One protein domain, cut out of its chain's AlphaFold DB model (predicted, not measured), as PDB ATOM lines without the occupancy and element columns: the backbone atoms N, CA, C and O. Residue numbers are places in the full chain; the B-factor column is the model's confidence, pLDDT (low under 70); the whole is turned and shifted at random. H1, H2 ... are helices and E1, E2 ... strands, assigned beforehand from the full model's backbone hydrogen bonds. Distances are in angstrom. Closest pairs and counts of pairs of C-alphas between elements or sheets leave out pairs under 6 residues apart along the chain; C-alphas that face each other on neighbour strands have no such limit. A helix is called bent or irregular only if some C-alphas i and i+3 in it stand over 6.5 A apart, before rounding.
ATOM      1  N   TYR A  32      45.397  10.748 -28.296       88.56
ATOM      2  CA  TYR A  32      44.003  11.108 -28.421       88.56
ATOM      3  C   TYR A  32      43.292  10.817 -27.105       88.56
ATOM      4  O   TYR A  32      43.153   9.674 -26.678       88.56
ATOM      5  N   TYR A  33      42.763  11.862 -26.495       91.81
ATOM      6  CA  TYR A  33      41.922  11.758 -25.322       91.81
ATOM      7  C   TYR A  33      40.635  12.535 -25.543       91.81
ATOM      8  O   TYR A  33      40.612  13.599 -26.157       91.81
ATOM      9  N   GLN A  34      39.548  12.004 -25.015       92.38
ATOM     10  CA  GLN A  34      38.253  12.646 -25.040       92.38
ATOM     11  C   GLN A  34      37.691  12.584 -23.618       92.38
ATOM     12  O   GLN A  34      37.612  11.482 -23.072       92.38
ATOM     13  N   PRO A  35      37.358  13.728 -22.991       91.81
ATOM     14  CA  PRO A  35      36.788  13.723 -21.654       91.81
ATOM     15  C   PRO A  35      35.498  12.911 -21.607       91.81
ATOM     16  O   PRO A  35      34.641  13.048 -22.478       91.81
ATOM     17  N   ASP A  36      35.358  12.093 -20.571       92.69
ATOM     18  CA  ASP A  36      34.138  11.325 -20.353       92.69
ATOM     19  C   ASP A  36      33.040  12.212 -19.750       92.69
ATOM     20  O   ASP A  36      33.287  12.968 -18.805       92.69
ATOM     21  N   PHE A  37      31.818  12.107 -20.276       94.38
ATOM     22  CA  PHE A  37      30.643  12.762 -19.702       94.38
ATOM     23  C   PHE A  37      30.355  12.286 -18.275       94.38
ATOM     24  O   PHE A  37      29.863  13.075 -17.469       94.38
ATOM     25  N   GLU A  38      30.731  11.054 -17.925       95.19
ATOM     26  CA  GLU A  38      30.617  10.536 -16.557       95.19
ATOM     27  C   GLU A  38      31.407  11.377 -15.538       95.19
ATOM     28  O   GLU A  38      30.997  11.506 -14.385       95.19
ATOM     29  N   ASN A  39      32.475  12.055 -15.976       95.56
ATOM     30  CA  ASN A  39      33.279  12.933 -15.122       95.56
ATOM     31  C   ASN A  39      32.682  14.343 -14.946       95.56
ATOM     32  O   ASN A  39      33.252  15.156 -14.214       95.56
ATOM     33  N   LEU A  40      31.546  14.670 -15.582       96.81
ATOM     34  CA  LEU A  40      30.960  16.015 -15.525       96.81
ATOM     35  C   LEU A  40      30.639  16.461 -14.093       96.81
ATOM     36  O   LEU A  40      30.866  17.624 -13.759       96.81
ATOM     37  N   ASP A  41      30.125  15.562 -13.251       97.38
ATOM     38  CA  ASP A  41      29.819  15.865 -11.848       97.38
ATOM     39  C   ASP A  41      31.074  16.315 -11.088       97.38
ATOM     40  O   ASP A  41      31.079  17.389 -10.481       97.38
ATOM     41  N   GLN A  42      32.162  15.547 -11.207       96.44
ATOM     42  CA  GLN A  42      33.446  15.878 -10.598       96.44
ATOM     43  C   GLN A  42      33.988  17.204 -11.145       96.44
ATOM     44  O   GLN A  42      34.346  18.084 -10.363       96.44
ATOM     45  N   PHE A  43      33.993  17.384 -12.468       95.69
ATOM     46  CA  PHE A  43      34.502  18.600 -13.100       95.69
ATOM     47  C   PHE A  43      33.727  19.854 -12.700       95.69
ATOM     48  O   PHE A  43      34.322  20.905 -12.458       95.69
ATOM     49  N   ALA A  44      32.399  19.757 -12.619       96.44
ATOM     50  CA  ALA A  44      31.556  20.868 -12.207       96.44
ATOM     51  C   ALA A  44      31.760  21.204 -10.726       96.44
ATOM     52  O   ALA A  44      31.840  22.382 -10.381       96.44
ATOM     53  N   LYS A  45      31.868  20.194  -9.853       95.88
ATOM     54  CA  LYS A  45      32.135  20.392  -8.420       95.88
ATOM     55  C   LYS A  45      33.503  21.008  -8.170       95.88
ATOM     56  O   LYS A  45      33.614  21.878  -7.315       95.88
ATOM     57  N   GLU A  46      34.514  20.607  -8.931       94.00
ATOM     58  CA  GLU A  46      35.857  21.175  -8.836       94.00
ATOM     59  C   GLU A  46      35.858  22.682  -9.144       94.00
ATOM     60  O   GLU A  46      36.431  23.469  -8.395       94.00
ATOM     61  N   VAL A  47      35.160  23.105 -10.205       94.00
ATOM     62  CA  VAL A  47      35.169  24.506 -10.664       94.00
ATOM     63  C   VAL A  47      34.180  25.390  -9.897       94.00
ATOM     64  O   VAL A  47      34.494  26.536  -9.581       94.00
ATOM     65  N   TYR A  48      32.979  24.886  -9.608       93.31
ATOM     66  CA  TYR A  48      31.868  25.684  -9.068       93.31
ATOM     67  C   TYR A  48      31.529  25.367  -7.605       93.31
ATOM     68  O   TYR A  48      30.672  26.032  -7.013       93.31
ATOM     69  N   GLY A  49      32.156  24.351  -7.007       93.88
ATOM     70  CA  GLY A  49      31.913  23.944  -5.625       93.88
ATOM     71  C   GLY A  49      30.431  23.696  -5.345       93.88
ATOM     72  O   GLY A  49      29.746  22.960  -6.057       93.88
ATOM     73  N   GLN A  50      29.909  24.369  -4.320       94.56
ATOM     74  CA  GLN A  50      28.508  24.254  -3.900       94.56
ATOM     75  C   GLN A  50      27.505  24.701  -4.979       94.56
ATOM     76  O   GLN A  50      26.350  24.279  -4.954       94.56
ATOM     77  N   GLN A  51      27.926  25.522  -5.946       95.12
ATOM     78  CA  GLN A  51      27.057  26.022  -7.015       95.12
ATOM     79  C   GLN A  51      26.957  25.067  -8.215       95.12
ATOM     80  O   GLN A  51      26.148  25.310  -9.112       95.12
ATOM     81  N   ALA A  52      27.726  23.971  -8.239       96.56
ATOM     82  CA  ALA A  52      27.763  23.027  -9.360       96.56
ATOM     83  C   ALA A  52      26.373  22.493  -9.746       96.56
ATOM     84  O   ALA A  52      26.045  22.421 -10.931       96.56
ATOM     85  N   ASN A  53      25.527  22.197  -8.753       96.31
ATOM     86  CA  ASN A  53      24.158  21.740  -8.991       96.31
ATOM     87  C   ASN A  53      23.326  22.783  -9.741       96.31
ATOM     88  O   ASN A  53      22.773  22.483 -10.794       96.31
ATOM     89  N   ALA A  54      23.288  24.019  -9.243       95.38
ATOM     90  CA  ALA A  54      22.471  25.078  -9.826       95.38
ATOM     91  C   ALA A  54      22.972  25.528 -11.211       95.38
ATOM     92  O   ALA A  54      22.173  25.846 -12.090       95.38
ATOM     93  N   LEU A  55      24.294  25.560 -11.418       93.25
ATOM     94  CA  LEU A  55      24.897  26.079 -12.649       93.25
ATOM     95  C   LEU A  55      25.024  25.036 -13.763       93.25
ATOM     96  O   LEU A  55      25.075  25.411 -14.939       93.25
ATOM     97  N   VAL A  56      25.112  23.749 -13.409       95.94
ATOM     98  CA  VAL A  56      25.404  22.667 -14.356       95.94
ATOM     99  C   VAL A  56      24.498  21.456 -14.142       95.94
ATOM    100  O   VAL A  56      23.755  21.103 -15.053       95.94
ATOM    101  N   LEU A  57      24.554  20.818 -12.970       95.81
ATOM    102  CA  LEU A  57      24.098  19.426 -12.818       95.81
ATOM    103  C   LEU A  57      22.575  19.251 -12.733       95.81
ATOM    104  O   LEU A  57      22.081  18.166 -13.008       95.81
ATOM    105  N   GLN A  58      21.823  20.297 -12.385       96.50
ATOM    106  CA  GLN A  58      20.352  20.288 -12.359       96.50
ATOM    107  C   GLN A  58      19.733  21.080 -13.518       96.50
ATOM    108  O   GLN A  58      18.541  21.381 -13.509       96.50
ATOM    109  N   ASN A  59      20.539  21.462 -14.511       96.19
ATOM    110  CA  ASN A  59      20.075  22.215 -15.666       96.19
ATOM    111  C   ASN A  59      20.122  21.335 -16.920       96.19
ATOM    112  O   ASN A  59      21.190  21.119 -17.493       96.19
ATOM    113  N   ASP A  60      18.959  20.881 -17.390       95.38
ATOM    114  CA  ASP A  60      18.841  19.966 -18.536       95.38
ATOM    115  C   ASP A  60      19.516  20.492 -19.810       95.38
ATOM    116  O   ASP A  60      20.150  19.736 -20.550       95.38
ATOM    117  N   TYR A  61      19.445  21.804 -20.059       94.62
ATOM    118  CA  TYR A  61      20.119  22.414 -21.206       94.62
ATOM    119  C   TYR A  61      21.640  22.311 -21.084       94.62
ATOM    120  O   TYR A  61      22.321  22.054 -22.078       94.62
ATOM    121  N   LYS A  62      22.181  22.489 -19.873       95.62
ATOM    122  CA  LYS A  62      23.615  22.334 -19.604       95.62
ATOM    123  C   LYS A  62      24.043  20.880 -19.708       95.62
ATOM    124  O   LYS A  62      25.050  20.619 -20.355       95.62
ATOM    125  N   LEU A  63      23.273  19.948 -19.152       96.31
ATOM    126  CA  LEU A  63      23.555  18.517 -19.261       96.31
ATOM    127  C   LEU A  63      23.610  18.076 -20.726       96.31
ATOM    128  O   LEU A  63      24.588  17.462 -21.147       96.31
ATOM    129  N   LYS A  64      22.619  18.469 -21.535       94.75
ATOM    130  CA  LYS A  64      22.601  18.173 -22.974       94.75
ATOM    131  C   LYS A  64      23.791  18.791 -23.708       94.75
ATOM    132  O   LYS A  64      24.403  18.131 -24.544       94.75
ATOM    133  N   PHE A  65      24.122  20.042 -23.392       95.50
ATOM    134  CA  PHE A  65      25.275  20.728 -23.968       95.50
ATOM    135  C   PHE A  65      26.592  20.017 -23.640       95.50
ATOM    136  O   PHE A  65      27.381  19.767 -24.545       95.50
ATOM    137  N   TYR A  66      26.831  19.671 -22.372       96.44
ATOM    138  CA  TYR A  66      28.075  19.019 -21.968       96.44
ATOM    139  C   TYR A  66      28.171  17.583 -22.476       96.44
ATOM    140  O   TYR A  66      29.265  17.162 -22.836       96.44
ATOM    141  N   LYS A  67      27.046  16.866 -22.589       95.56
ATOM    142  CA  LYS A  67      27.012  15.543 -23.224       95.56
ATOM    143  C   LYS A  67      27.494  15.634 -24.668       95.56
ATOM    144  O   LYS A  67      28.428  14.940 -25.045       95.56
ATOM    145  N   ASP A  68      26.932  16.543 -25.460       95.56
ATOM    146  CA  ASP A  68      27.398  16.747 -26.835       95.56
ATOM    147  C   ASP A  68      28.860  17.224 -26.892       95.56
ATOM    148  O   ASP A  68      29.655  16.714 -27.682       95.56
ATOM    149  N   LEU A  69      29.243  18.161 -26.020       96.38
ATOM    150  CA  LEU A  69      30.609  18.669 -25.969       96.38
ATOM    151  C   LEU A  69      31.613  17.536 -25.724       96.38
ATOM    152  O   LEU A  69      32.588  17.432 -26.461       96.38
ATOM    153  N   PHE A  70      31.372  16.694 -24.722       95.69
ATOM    154  CA  PHE A  70      32.313  15.662 -24.288       95.69
ATOM    155  C   PHE A  70      32.255  14.415 -25.168       95.69
ATOM    156  O   PHE A  70      33.268  13.755 -25.340       95.69
ATOM    157  N   THR A  71      31.110  14.103 -25.781       93.56
ATOM    158  CA  THR A  71      30.968  12.917 -26.639       93.56
ATOM    159  C   THR A  71      31.331  13.180 -28.104       93.56
ATOM    160  O   THR A  71      31.803  12.273 -28.787       93.56
ATOM    161  N   ASN A  72      31.150  14.404 -28.606       93.62
ATOM    162  CA  ASN A  72      31.258  14.660 -30.044       93.62
ATOM    163  C   ASN A  72      32.308  15.704 -30.424       93.62
ATOM    164  O   ASN A  72      32.885  15.601 -31.510       93.62
ATOM    165  N   ARG A  73      32.529  16.728 -29.589       95.81
ATOM    166  CA  ARG A  73      33.155  17.978 -30.051       95.81
ATOM    167  C   ARG A  73      34.526  18.262 -29.466       95.81
ATOM    168  O   ARG A  73      35.373  18.775 -30.190       95.81
ATOM    169  N   LEU A  74      34.726  17.993 -28.180       97.12
ATOM    170  CA  LEU A  74      35.954  18.316 -27.470       97.12
ATOM    171  C   LEU A  74      36.868  17.101 -27.433       97.12
ATOM    172  O   LEU A  74      36.502  16.049 -26.919       97.12
ATOM    173  N   LYS A  75      38.071  17.271 -27.972       96.38
ATOM    174  CA  LYS A  75      39.103  16.238 -28.036       96.38
ATOM    175  C   LYS A  75      40.435  16.856 -27.655       96.38
ATOM    176  O   LYS A  75      40.672  18.028 -27.922       96.38
ATOM    177  N   ILE A  76      41.310  16.074 -27.056       96.62
ATOM    178  CA  ILE A  76      42.688  16.442 -26.774       96.62
ATOM    179  C   ILE A  76      43.554  15.566 -27.658       96.62
ATOM    180  O   ILE A  76      43.508  14.346 -27.545       96.62
ATOM    181  N   VAL A  77      44.308  16.174 -28.564       96.06
ATOM    182  CA  VAL A  77      45.095  15.433 -29.552       96.06
ATOM    183  C   VAL A  77      46.541  15.886 -29.541       96.06
ATOM    184  O   VAL A  77      46.818  17.076 -29.417       96.06
ATOM    185  N   LYS A  78      47.465  14.943 -29.684       95.50
ATOM    186  CA  LYS A  78      48.875  15.226 -29.928       95.50
ATOM    187  C   LYS A  78      49.089  15.359 -31.433       95.50
ATOM    188  O   LYS A  78      48.779  14.430 -32.175       95.50
ATOM    189  N   LEU A  79      49.582  16.508 -31.882       93.94
ATOM    190  CA  LEU A  79      49.851  16.770 -33.296       93.94
ATOM    191  C   LEU A  79      51.357  16.784 -33.565       93.94
ATOM    192  O   LEU A  79      52.134  17.295 -32.766       93.94
ATOM    193  N   GLU A  80      51.771  16.250 -34.712       93.31
ATOM    194  CA  GLU A  80      53.173  16.310 -35.155       93.31
ATOM    195  C   GLU A  80      53.564  17.711 -35.648       93.31
ATOM    196  O   GLU A  80      54.732  18.090 -35.618       93.31
ATOM    197  N   GLN A  81      52.580  18.480 -36.118       94.12
ATOM    198  CA  GLN A  81      52.751  19.829 -36.643       94.12
ATOM    199  C   GLN A  81      51.670  20.742 -36.078       94.12
ATOM    200  O   GLN A  81      50.527  20.320 -35.875       94.12
ATOM    201  N   ASP A  82      52.040  21.997 -35.848       95.62
ATOM    202  CA  ASP A  82      51.112  23.011 -35.367       95.62
ATOM    203  C   ASP A  82      50.041  23.308 -36.440       95.62
ATOM    204  O   ASP A  82      50.360  23.377 -37.632       95.62
ATOM    205  N   PRO A  83      48.766  23.492 -36.053       95.12
ATOM    206  CA  PRO A  83      47.737  23.936 -36.982       95.12
ATOM    207  C   PRO A  83      47.996  25.389 -37.409       95.12
ATOM    208  O   PRO A  83      48.617  26.163 -36.684       95.12
ATOM    209  N   ASN A  84      47.457  25.789 -38.565       94.00
ATOM    210  CA  ASN A  84      47.648  27.147 -39.100       94.00
ATOM    211  C   ASN A  84      47.179  28.257 -38.144       94.00
ATOM    212  O   ASN A  84      47.699  29.368 -38.195       94.00
ATOM    213  N   ILE A  85      46.163  27.974 -37.322       95.75
ATOM    214  CA  ILE A  85      45.590  28.906 -36.350       95.75
ATOM    215  C   ILE A  85      45.369  28.146 -35.042       95.75
ATOM    216  O   ILE A  85      44.688  27.118 -35.027       95.75
ATOM    217  N   TYR A  86      45.929  28.668 -33.953       96.69
ATOM    218  CA  TYR A  86      45.672  28.220 -32.588       96.69
ATOM    219  C   TYR A  86      45.867  29.361 -31.591       96.69
ATOM    220  O   TYR A  86      46.555  30.340 -31.873       96.69
ATOM    221  N   GLU A  87      45.285  29.196 -30.408       97.00
ATOM    222  CA  GLU A  87      45.523  30.041 -29.236       97.00
ATOM    223  C   GLU A  87      46.323  29.255 -28.190       97.00
ATOM    224  O   GLU A  87      46.231  28.026 -28.124       97.00
ATOM    225  N   TYR A  88      47.102  29.922 -27.341       95.06
ATOM    226  CA  TYR A  88      47.725  29.238 -26.210       95.06
ATOM    227  C   TYR A  88      46.705  29.045 -25.091       95.06
ATOM    228  O   TYR A  88      46.058  29.991 -24.647       95.06
ATOM    229  N   LEU A  89      46.603  27.828 -24.554       94.12
ATOM    230  CA  LEU A  89      45.710  27.541 -23.428       94.12
ATOM    231  C   LEU A  89      46.032  28.413 -22.202       94.12
ATOM    232  O   LEU A  89      45.134  28.776 -21.450       94.12
ATOM    233  N   THR A  90      47.302  28.784 -22.019       91.25
ATOM    234  CA  THR A  90      47.768  29.674 -20.944       91.25
ATOM    235  C   THR A  90      47.268  31.113 -21.077       91.25
ATOM    236  O   THR A  90      47.289  31.852 -20.096       91.25
ATOM    237  N   GLU A  91      46.831  31.518 -22.269       92.94
ATOM    238  CA  GLU A  91      46.252  32.840 -22.536       92.94
ATOM    239  C   GLU A  91      44.726  32.838 -22.373       92.94
ATOM    240  O   GLU A  91      44.111  33.897 -22.232       92.94
ATOM    241  N   VAL A  92      44.103  31.654 -22.330       94.19
ATOM    242  CA  VAL A  92      42.665  31.519 -22.106       94.19
ATOM    243  C   VAL A  92      42.340  31.876 -20.651       94.19
ATOM    244  O   VAL A  92      42.900  31.284 -19.724       94.19
ATOM    245  N   PRO A  93      41.390  32.796 -20.400       94.19
ATOM    246  CA  PRO A  93      40.961  33.097 -19.043       94.19
ATOM    247  C   PRO A  93      40.401  31.855 -18.339       94.19
ATOM    248  O   PRO A  93      39.619  31.103 -18.920       94.19
ATOM    249  N   VAL A  94      40.726  31.686 -17.060       92.12
ATOM    250  CA  VAL A  94      40.195  30.595 -16.228       92.12
ATOM    251  C   VAL A  94      39.142  31.084 -15.239       92.12
ATOM    252  O   VAL A  94      39.071  32.277 -14.927       92.12
ATOM    253  N   TYR A  95      38.321  30.163 -14.738       88.50
ATOM    254  CA  TYR A  95      37.391  30.428 -13.638       88.50
ATOM    255  C   TYR A  95      38.085  30.365 -12.280       88.50
ATOM    256  O   TYR A  95      37.812  31.214 -11.434       88.50
ATOM    257  N   ASN A  96      39.020  29.426 -12.095       83.44
ATOM    258  CA  ASN A  96      39.819  29.329 -10.881       83.44
ATOM    259  C   ASN A  96      41.306  29.100 -11.208       83.44
ATOM    260  O   ASN A  96      41.702  28.067 -11.749       83.44
ATOM    261  N   LYS A  97      42.148  30.083 -10.858       82.62
ATOM    262  CA  LYS A  97      43.604  30.026 -11.075       82.62
ATOM    263  C   LYS A  97      44.298  28.989 -10.193       82.62
ATOM    264  O   LYS A  97      45.345  28.492 -10.586       82.62
ATOM    265  N   GLU A  98      43.717  28.646  -9.046       81.88
ATOM    266  CA  GLU A  98      44.271  27.649  -8.122       81.88
ATOM    267  C   GLU A  98      44.183  26.222  -8.686       81.88
ATOM    268  O   GLU A  98      44.923  25.346  -8.254       81.88
ATOM    269  N   LEU A  99      43.319  26.002  -9.686       77.12
ATOM    270  CA  LEU A  99      43.140  24.718 -10.374       77.12
ATOM    271  C   LEU A  99      44.048  24.556 -11.609       77.12
ATOM    272  O   LEU A  99      43.948  23.568 -12.337       77.12
ATOM    273  N   ILE A 100      44.906  25.536 -11.907       78.06
ATOM    274  CA  ILE A 100      45.869  25.441 -13.010       78.06
ATOM    275  C   ILE A 100      47.072  24.612 -12.552       78.06
ATOM    276  O   ILE A 100      47.595  24.826 -11.462       78.06
ATOM    277  N   GLN A 101      47.552  23.700 -13.406       69.00
ATOM    278  CA  GLN A 101      48.736  22.888 -13.116       69.00
ATOM    279  C   GLN A 101      49.989  23.786 -13.001       69.00
ATOM    280  O   GLN A 101      50.421  24.353 -14.008       69.00
ATOM    281  N   PRO A 102      50.598  23.929 -11.804       60.16
ATOM    282  CA  PRO A 102      51.648  24.928 -11.566       60.16
ATOM    283  C   PRO A 102      52.960  24.637 -12.298       60.16
ATOM    284  O   PRO A 102      53.768  25.534 -12.516       60.16
ATOM    285  N   ASN A 103      53.201  23.371 -12.641       65.69
ATOM    286  CA  ASN A 103      54.471  22.885 -13.178       65.69
ATOM    287  C   ASN A 103      54.514  22.838 -14.717       65.69
ATOM    288  O   ASN A 103      55.518  22.396 -15.274       65.69
ATOM    289  N   GLY A 104      53.447  23.260 -15.407       64.12
ATOM    290  CA  GLY A 104      53.374  23.253 -16.873       64.12
ATOM    291  C   GLY A 104      53.392  21.856 -17.506       64.12
ATOM    292  O   GLY A 104      53.488  21.747 -18.729       64.12
ATOM    293  N   GLN A 105      53.299  20.791 -16.702       80.12
ATOM    294  CA  GLN A 105      53.104  19.439 -17.210       80.12
ATOM    295  C   GLN A 105      51.634  19.299 -17.589       80.12
ATOM    296  O   GLN A 105      50.750  19.527 -16.774       80.12
ATOM    297  N   PHE A 106      51.362  18.991 -18.853       88.19
ATOM    298  CA  PHE A 106      50.000  18.780 -19.317       88.19
ATOM    299  C   PHE A 106      49.693  17.287 -19.344       88.19
ATOM    300  O   PHE A 106      50.309  16.536 -20.100       88.19
ATOM    301  N   GLU A 107      48.720  16.876 -18.537       88.94
ATOM    302  CA  GLU A 107      48.185  15.517 -18.523       88.94
ATOM    303  C   GLU A 107      46.790  15.505 -19.175       88.94
ATOM    304  O   GLU A 107      45.835  15.977 -18.547       88.94
ATOM    305  N   PRO A 108      46.634  14.969 -20.406       90.69
ATOM    306  CA  PRO A 108      45.350  14.963 -21.112       90.69
ATOM    307  C   PRO A 108      44.209  14.343 -20.299       90.69
ATOM    308  O   PRO A 108      43.112  14.886 -20.257       90.69
ATOM    309  N   THR A 109      44.487  13.242 -19.598       89.50
ATOM    310  CA  THR A 109      43.491  12.462 -18.843       89.50
ATOM    311  C   THR A 109      42.988  13.147 -17.574       89.50
ATOM    312  O   THR A 109      41.939  12.770 -17.060       89.50
ATOM    313  N   LYS A 110      43.714  14.152 -17.069       88.69
ATOM    314  CA  LYS A 110      43.326  14.959 -15.900       88.69
ATOM    315  C   LYS A 110      42.804  16.340 -16.288       88.69
ATOM    316  O   LYS A 110      42.527  17.164 -15.418       88.69
ATOM    317  N   PHE A 111      42.712  16.638 -17.580       91.44
ATOM    318  CA  PHE A 111      42.274  17.946 -18.034       91.44
ATOM    319  C   PHE A 111      40.782  18.153 -17.761       91.44
ATOM    320  O   PHE A 111      39.933  17.473 -18.337       91.44
ATOM    321  N   ASN A 112      40.464  19.148 -16.932       93.75
ATOM    322  CA  ASN A 112      39.102  19.621 -16.731       93.75
ATOM    323  C   ASN A 112      38.815  20.820 -17.662       93.75
ATOM    324  O   ASN A 112      39.284  21.934 -17.392       93.75
ATOM    325  N   PRO A 113      38.021  20.647 -18.739       94.50
ATOM    326  CA  PRO A 113      37.720  21.734 -19.668       94.50
ATOM    327  C   PRO A 113      36.921  22.874 -19.022       94.50
ATOM    328  O   PRO A 113      37.081  24.028 -19.415       94.50
ATOM    329  N   LEU A 114      36.103  22.595 -17.998       95.19
ATOM    330  CA  LEU A 114      35.244  23.604 -17.365       95.19
ATOM    331  C   LEU A 114      36.049  24.688 -16.642       95.19
ATOM    332  O   LEU A 114      35.500  25.762 -16.408       95.19
ATOM    333  N   ASN A 115      37.325  24.452 -16.315       93.50
ATOM    334  CA  ASN A 115      38.157  25.467 -15.671       93.50
ATOM    335  C   ASN A 115      38.503  26.635 -16.616       93.50
ATOM    336  O   ASN A 115      38.818  27.731 -16.155       93.50
ATOM    337  N   TYR A 116      38.405  26.435 -17.933       94.75
ATOM    338  CA  TYR A 116      38.820  27.400 -18.949       94.75
ATOM    339  C   TYR A 116      37.612  28.018 -19.666       94.75
ATOM    340  O   TYR A 116      36.626  27.347 -19.985       94.75
ATOM    341  N   LYS A 117      37.701  29.312 -19.988       95.06
ATOM    342  CA  LYS A 117      36.707  30.042 -20.793       95.06
ATOM    343  C   LYS A 117      36.928  29.816 -22.294       95.06
ATOM    344  O   LYS A 117      37.150  30.761 -23.044       95.06
ATOM    345  N   LEU A 118      36.881  28.555 -22.721       96.19
ATOM    346  CA  LEU A 118      37.073  28.156 -24.120       96.19
ATOM    347  C   LEU A 118      35.884  28.571 -25.001       96.19
ATOM    348  O   LEU A 118      34.741  28.669 -24.540       96.19
ATOM    349  N   ASN A 119      36.128  28.752 -26.303       95.88
ATOM    350  CA  ASN A 119      35.090  29.087 -27.277       95.88
ATOM    351  C   ASN A 119      34.274  27.850 -27.702       95.88
ATOM    352  O   ASN A 119      34.402  27.318 -28.810       95.88
ATOM    353  N   TYR A 120      33.388  27.396 -26.815       95.31
ATOM    354  CA  TYR A 120      32.506  26.256 -27.076       95.31
ATOM    355  C   TYR A 120      31.421  26.517 -28.133       95.31
ATOM    356  O   TYR A 120      30.792  25.573 -28.614       95.31
ATOM    357  N   PHE A 121      31.181  27.774 -28.507       93.88
ATOM    358  CA  PHE A 121      30.168  28.177 -29.493       93.88
ATOM    359  C   PHE A 121      30.807  28.715 -30.781       93.88
ATOM    360  O   PHE A 121      30.218  29.547 -31.474       93.88
ATOM    361  N   ASN A 122      32.022  28.253 -31.090       91.88
ATOM    362  CA  ASN A 122      32.748  28.645 -32.290       91.88
ATOM    363  C   ASN A 122      31.955  28.347 -33.577       91.88
ATOM    364  O   ASN A 122      31.119  27.440 -33.632       91.88
ATOM    365  N   LYS A 123      32.197  29.170 -34.603       92.31
ATOM    366  CA  LYS A 123      31.533  29.071 -35.914       92.31
ATOM    367  C   LYS A 123      32.385  28.351 -36.958       92.31
ATOM    368  O   LYS A 123      31.813  27.873 -37.945       92.31
ATOM    369  N   ASP A 124      33.692  28.306 -36.725       94.06
ATOM    370  CA  ASP A 124      34.685  27.598 -37.529       94.06
ATOM    371  C   ASP A 124      34.521  26.088 -37.370       94.06
ATOM    372  O   ASP A 124      33.913  25.627 -36.410       94.06
ATOM    373  N   ASP A 125      35.052  25.297 -38.302       94.06
ATOM    374  CA  ASP A 125      34.924  23.837 -38.221       94.06
ATOM    375  C   ASP A 125      35.617  23.272 -36.973       94.06
ATOM    376  O   ASP A 125      35.123  22.318 -36.363       94.06
ATOM    377  N   LYS A 126      36.758  23.868 -36.597       95.94
ATOM    378  CA  LYS A 126      37.564  23.518 -35.425       95.94
ATOM    379  C   LYS A 126      38.268  24.750 -34.865       95.94
ATOM    380  O   LYS A 126      38.801  25.552 -35.626       95.94
ATOM    381  N   VAL A 127      38.357  24.822 -33.541       97.56
ATOM    382  CA  VAL A 127      39.257  25.736 -32.823       97.56
ATOM    383  C   VAL A 127      40.289  24.918 -32.060       97.56
ATOM    384  O   VAL A 127      39.957  23.863 -31.514       97.56
ATOM    385  N   PHE A 128      41.530  25.402 -32.039       98.19
ATOM    386  CA  PHE A 128      42.678  24.723 -31.449       98.19
ATOM    387  C   PHE A 128      43.264  25.562 -30.314       98.19
ATOM    388  O   PHE A 128      43.589  26.732 -30.511       98.19
ATOM    389  N   TYR A 129      43.457  24.939 -29.152       97.62
ATOM    390  CA  TYR A 129      44.176  25.531 -28.027       97.62
ATOM    391  C   TYR A 129      45.408  24.695 -27.703       97.62
ATOM    392  O   TYR A 129      45.271  23.537 -27.306       97.62
ATOM    393  N   ARG A 130      46.606  25.262 -27.858       96.19
ATOM    394  CA  ARG A 130      47.863  24.575 -27.543       96.19
ATOM    395  C   ARG A 130      48.051  24.486 -26.035       96.19
ATOM    396  O   ARG A 130      48.061  25.502 -25.340       96.19
ATOM    397  N   ALA A 131      48.218  23.274 -25.525       93.75
ATOM    398  CA  ALA A 131      48.403  23.036 -24.107       93.75
ATOM    399  C   ALA A 131      49.864  23.277 -23.695       93.75
ATOM    400  O   ALA A 131      50.730  22.431 -23.922       93.75
ATOM    401  N   TYR A 132      50.120  24.413 -23.040       89.12
ATOM    402  CA  TYR A 132      51.433  24.771 -22.485       89.12
ATOM    403  C   TYR A 132      52.565  24.616 -23.528       89.12
ATOM    404  O   TYR A 132      52.362  24.887 -24.710       89.12
ATOM    405  N   ASN A 133      53.758  24.177 -23.113       88.12
ATOM    406  CA  ASN A 133      54.888  23.902 -24.005       88.12
ATOM    407  C   ASN A 133      54.873  22.456 -24.536       88.12
ATOM    408  O   ASN A 133      55.888  21.762 -24.527       88.12
ATOM    409  N   THR A 134      53.699  21.961 -24.929       91.88
ATOM    410  CA  THR A 134      53.541  20.609 -25.476       91.88
ATOM    411  C   THR A 134      53.011  20.653 -26.908       91.88
ATOM    412  O   THR A 134      52.680  21.716 -27.439       91.88
ATOM    413  N   ASN A 135      52.917  19.476 -27.524       94.25
ATOM    414  CA  ASN A 135      52.259  19.285 -28.816       94.25
ATOM    415  C   ASN A 135      50.814  18.787 -28.663       94.25
ATOM    416  O   ASN A 135      50.224  18.294 -29.624       94.25
ATOM    417  N   TYR A 136      50.250  18.877 -27.456       95.88
ATOM    418  CA  TYR A 136      48.840  18.607 -27.236       95.88
ATOM    419  C   TYR A 136      47.990  19.829 -27.552       95.88
ATOM    420  O   TYR A 136      48.329  20.962 -27.206       95.88
ATOM    421  N   TYR A 137      46.839  19.562 -28.150       97.44
ATOM    422  CA  TYR A 137      45.855  20.549 -28.538       97.44
ATOM    423  C   TYR A 137      44.484  20.157 -28.016       97.44
ATOM    424  O   TYR A 137      44.028  19.041 -28.262       97.44
ATOM    425  N   ILE A 138      43.804  21.090 -27.353       97.56
ATOM    426  CA  ILE A 138      42.370  20.988 -27.106       97.56
ATOM    427  C   ILE A 138      41.694  21.450 -28.390       97.56
ATOM    428  O   ILE A 138      41.802  22.610 -28.786       97.56
ATOM    429  N   VAL A 139      41.017  20.523 -29.046       97.88
ATOM    430  CA  VAL A 139      40.284  20.738 -30.286       97.88
ATOM    431  C   VAL A 139      38.809  20.775 -29.954       97.88
ATOM    432  O   VAL A 139      38.282  19.840 -29.353       97.88
ATOM    433  N   ILE A 140      38.139  21.847 -30.362       97.75
ATOM    434  CA  ILE A 140      36.692  21.992 -30.215       97.75
ATOM    435  C   ILE A 140      36.088  22.075 -31.607       97.75
ATOM    436  O   ILE A 140      36.226  23.091 -32.286       97.75
ATOM    437  N   GLU A 141      35.407  21.012 -32.024       96.62
ATOM    438  CA  GLU A 141      34.656  20.990 -33.279       96.62
ATOM    439  C   GLU A 141      33.404  21.867 -33.178       96.62
ATOM    440  O   GLU A 141      32.835  22.058 -32.096       96.62
ATOM    441  N   LYS A 142      32.932  22.375 -34.314       96.00
ATOM    442  CA  LYS A 142      31.636  23.050 -34.419       96.00
ATOM    443  C   LYS A 142      30.490  22.157 -33.948       96.00
ATOM    444  O   LYS A 142      30.510  20.940 -34.133       96.00
TER     445      LYS A 142
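This is residues 32 to 142 of the 149 residues of an uncharacterized protein of Flavobacteriaceae bacterium PLHSN227 (UniProt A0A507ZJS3). A small three-stranded sheet makes one end of the domain and a helical part, H2 with the doubled-back H1 folded over it, makes the other; H2 leads straight into the edge strand E1. The long link from E1 to E2 passes along the free edge of E2, loops out around residues 97 to 104 and folds back over one face of the sheet with residues 106 to 118. The printed part has 111 residues, with H1, H2, E1, E2 and E3 along the chain; the sheet runs E1 E3 E2, antiparallel. The class is mixed, helices and strands, with 51 residues, under half, in named elements. The whole is compact, with a radius of gyration of the C-alphas of 13.7 A and spans of 40 by 31 by 21 A.

E3 is residues 136 to 141, 15.6 A long, and ends at C-alpha 141 at (34.656, 20.990, -33.279). E1 is residues 74 to 78, 13.5 A, and E2 residues 126 to 130, 13.0 A. H2 is residues 60 to 73, 18.5 A, from C-alpha 60 at (18.841, 19.966, -18.536). H1, residues 37 to 57, was assigned as one helix by its hydrogen bonds but is bent: C-alphas 47 and 50 are 9.5 A apart. Its arms are H1a, residues 37 to 47, 15.5 A, beginning at C-alpha 37 at (30.643, 12.762, -19.702), and H1b, residues 50 to 57, 11.1 A. Both arms are irregular: C-alphas 38 and 41 are 7.2 A apart, as are C-alphas 50 and 53.

E3 is the inner strand. It is antiparallel to E1 at 148 degrees, with N 75 and O 139 within hydrogen-bond range at 2.9 A. E2 and E3 form a hairpin, antiparallel at 158 degrees, with N 127 and O 140 at 3.0 A. Residues 32 to 33 pair antiparallel with residues 76 to 77 of E1, and residues 87 to 88 pair parallel with residues 129 to 130 of E2. H2 is on the sheet but at the sheet's level, with a height over the sheet of 3.0 A; its closest C-alphas to E3 are those of Arg 73 and Glu 141, 4.7 A. H2 touches H1a with its residues 66 to 71 alone, at a steep tilt of 66 degrees, opposite ways; the closest C-alphas are those of Phe 37 and Phe 70, 5.7 A. H1a and H1b touch, closest at the C-alphas of Lys 45 and Ala 52, 5.2 A. H1b and H2 only just touch, with 3 pairs of C-alphas within 8 A, and only at the corner, closest at the C-alphas of Val 56 and Lys 62, 5.6 A. Both arms of H1 are apart from E1, E2 and E3. Every O i to N i+4 pair is within hydrogen-bond range in H2, against 5 of 7 in H1a and 3 of 4 in H1b.

The two C-alphas farthest apart, those of Gln 50 and Gln 81, are 41.0 A apart. The printed part has no cut. The link from E1 to E2 is long, with 47 residues; the links H1 to H2, H2 to E1 and E2 to E3 are tight. The mean pLDDT of the printed part is 92.7, and residues 101 to 104 are under 70.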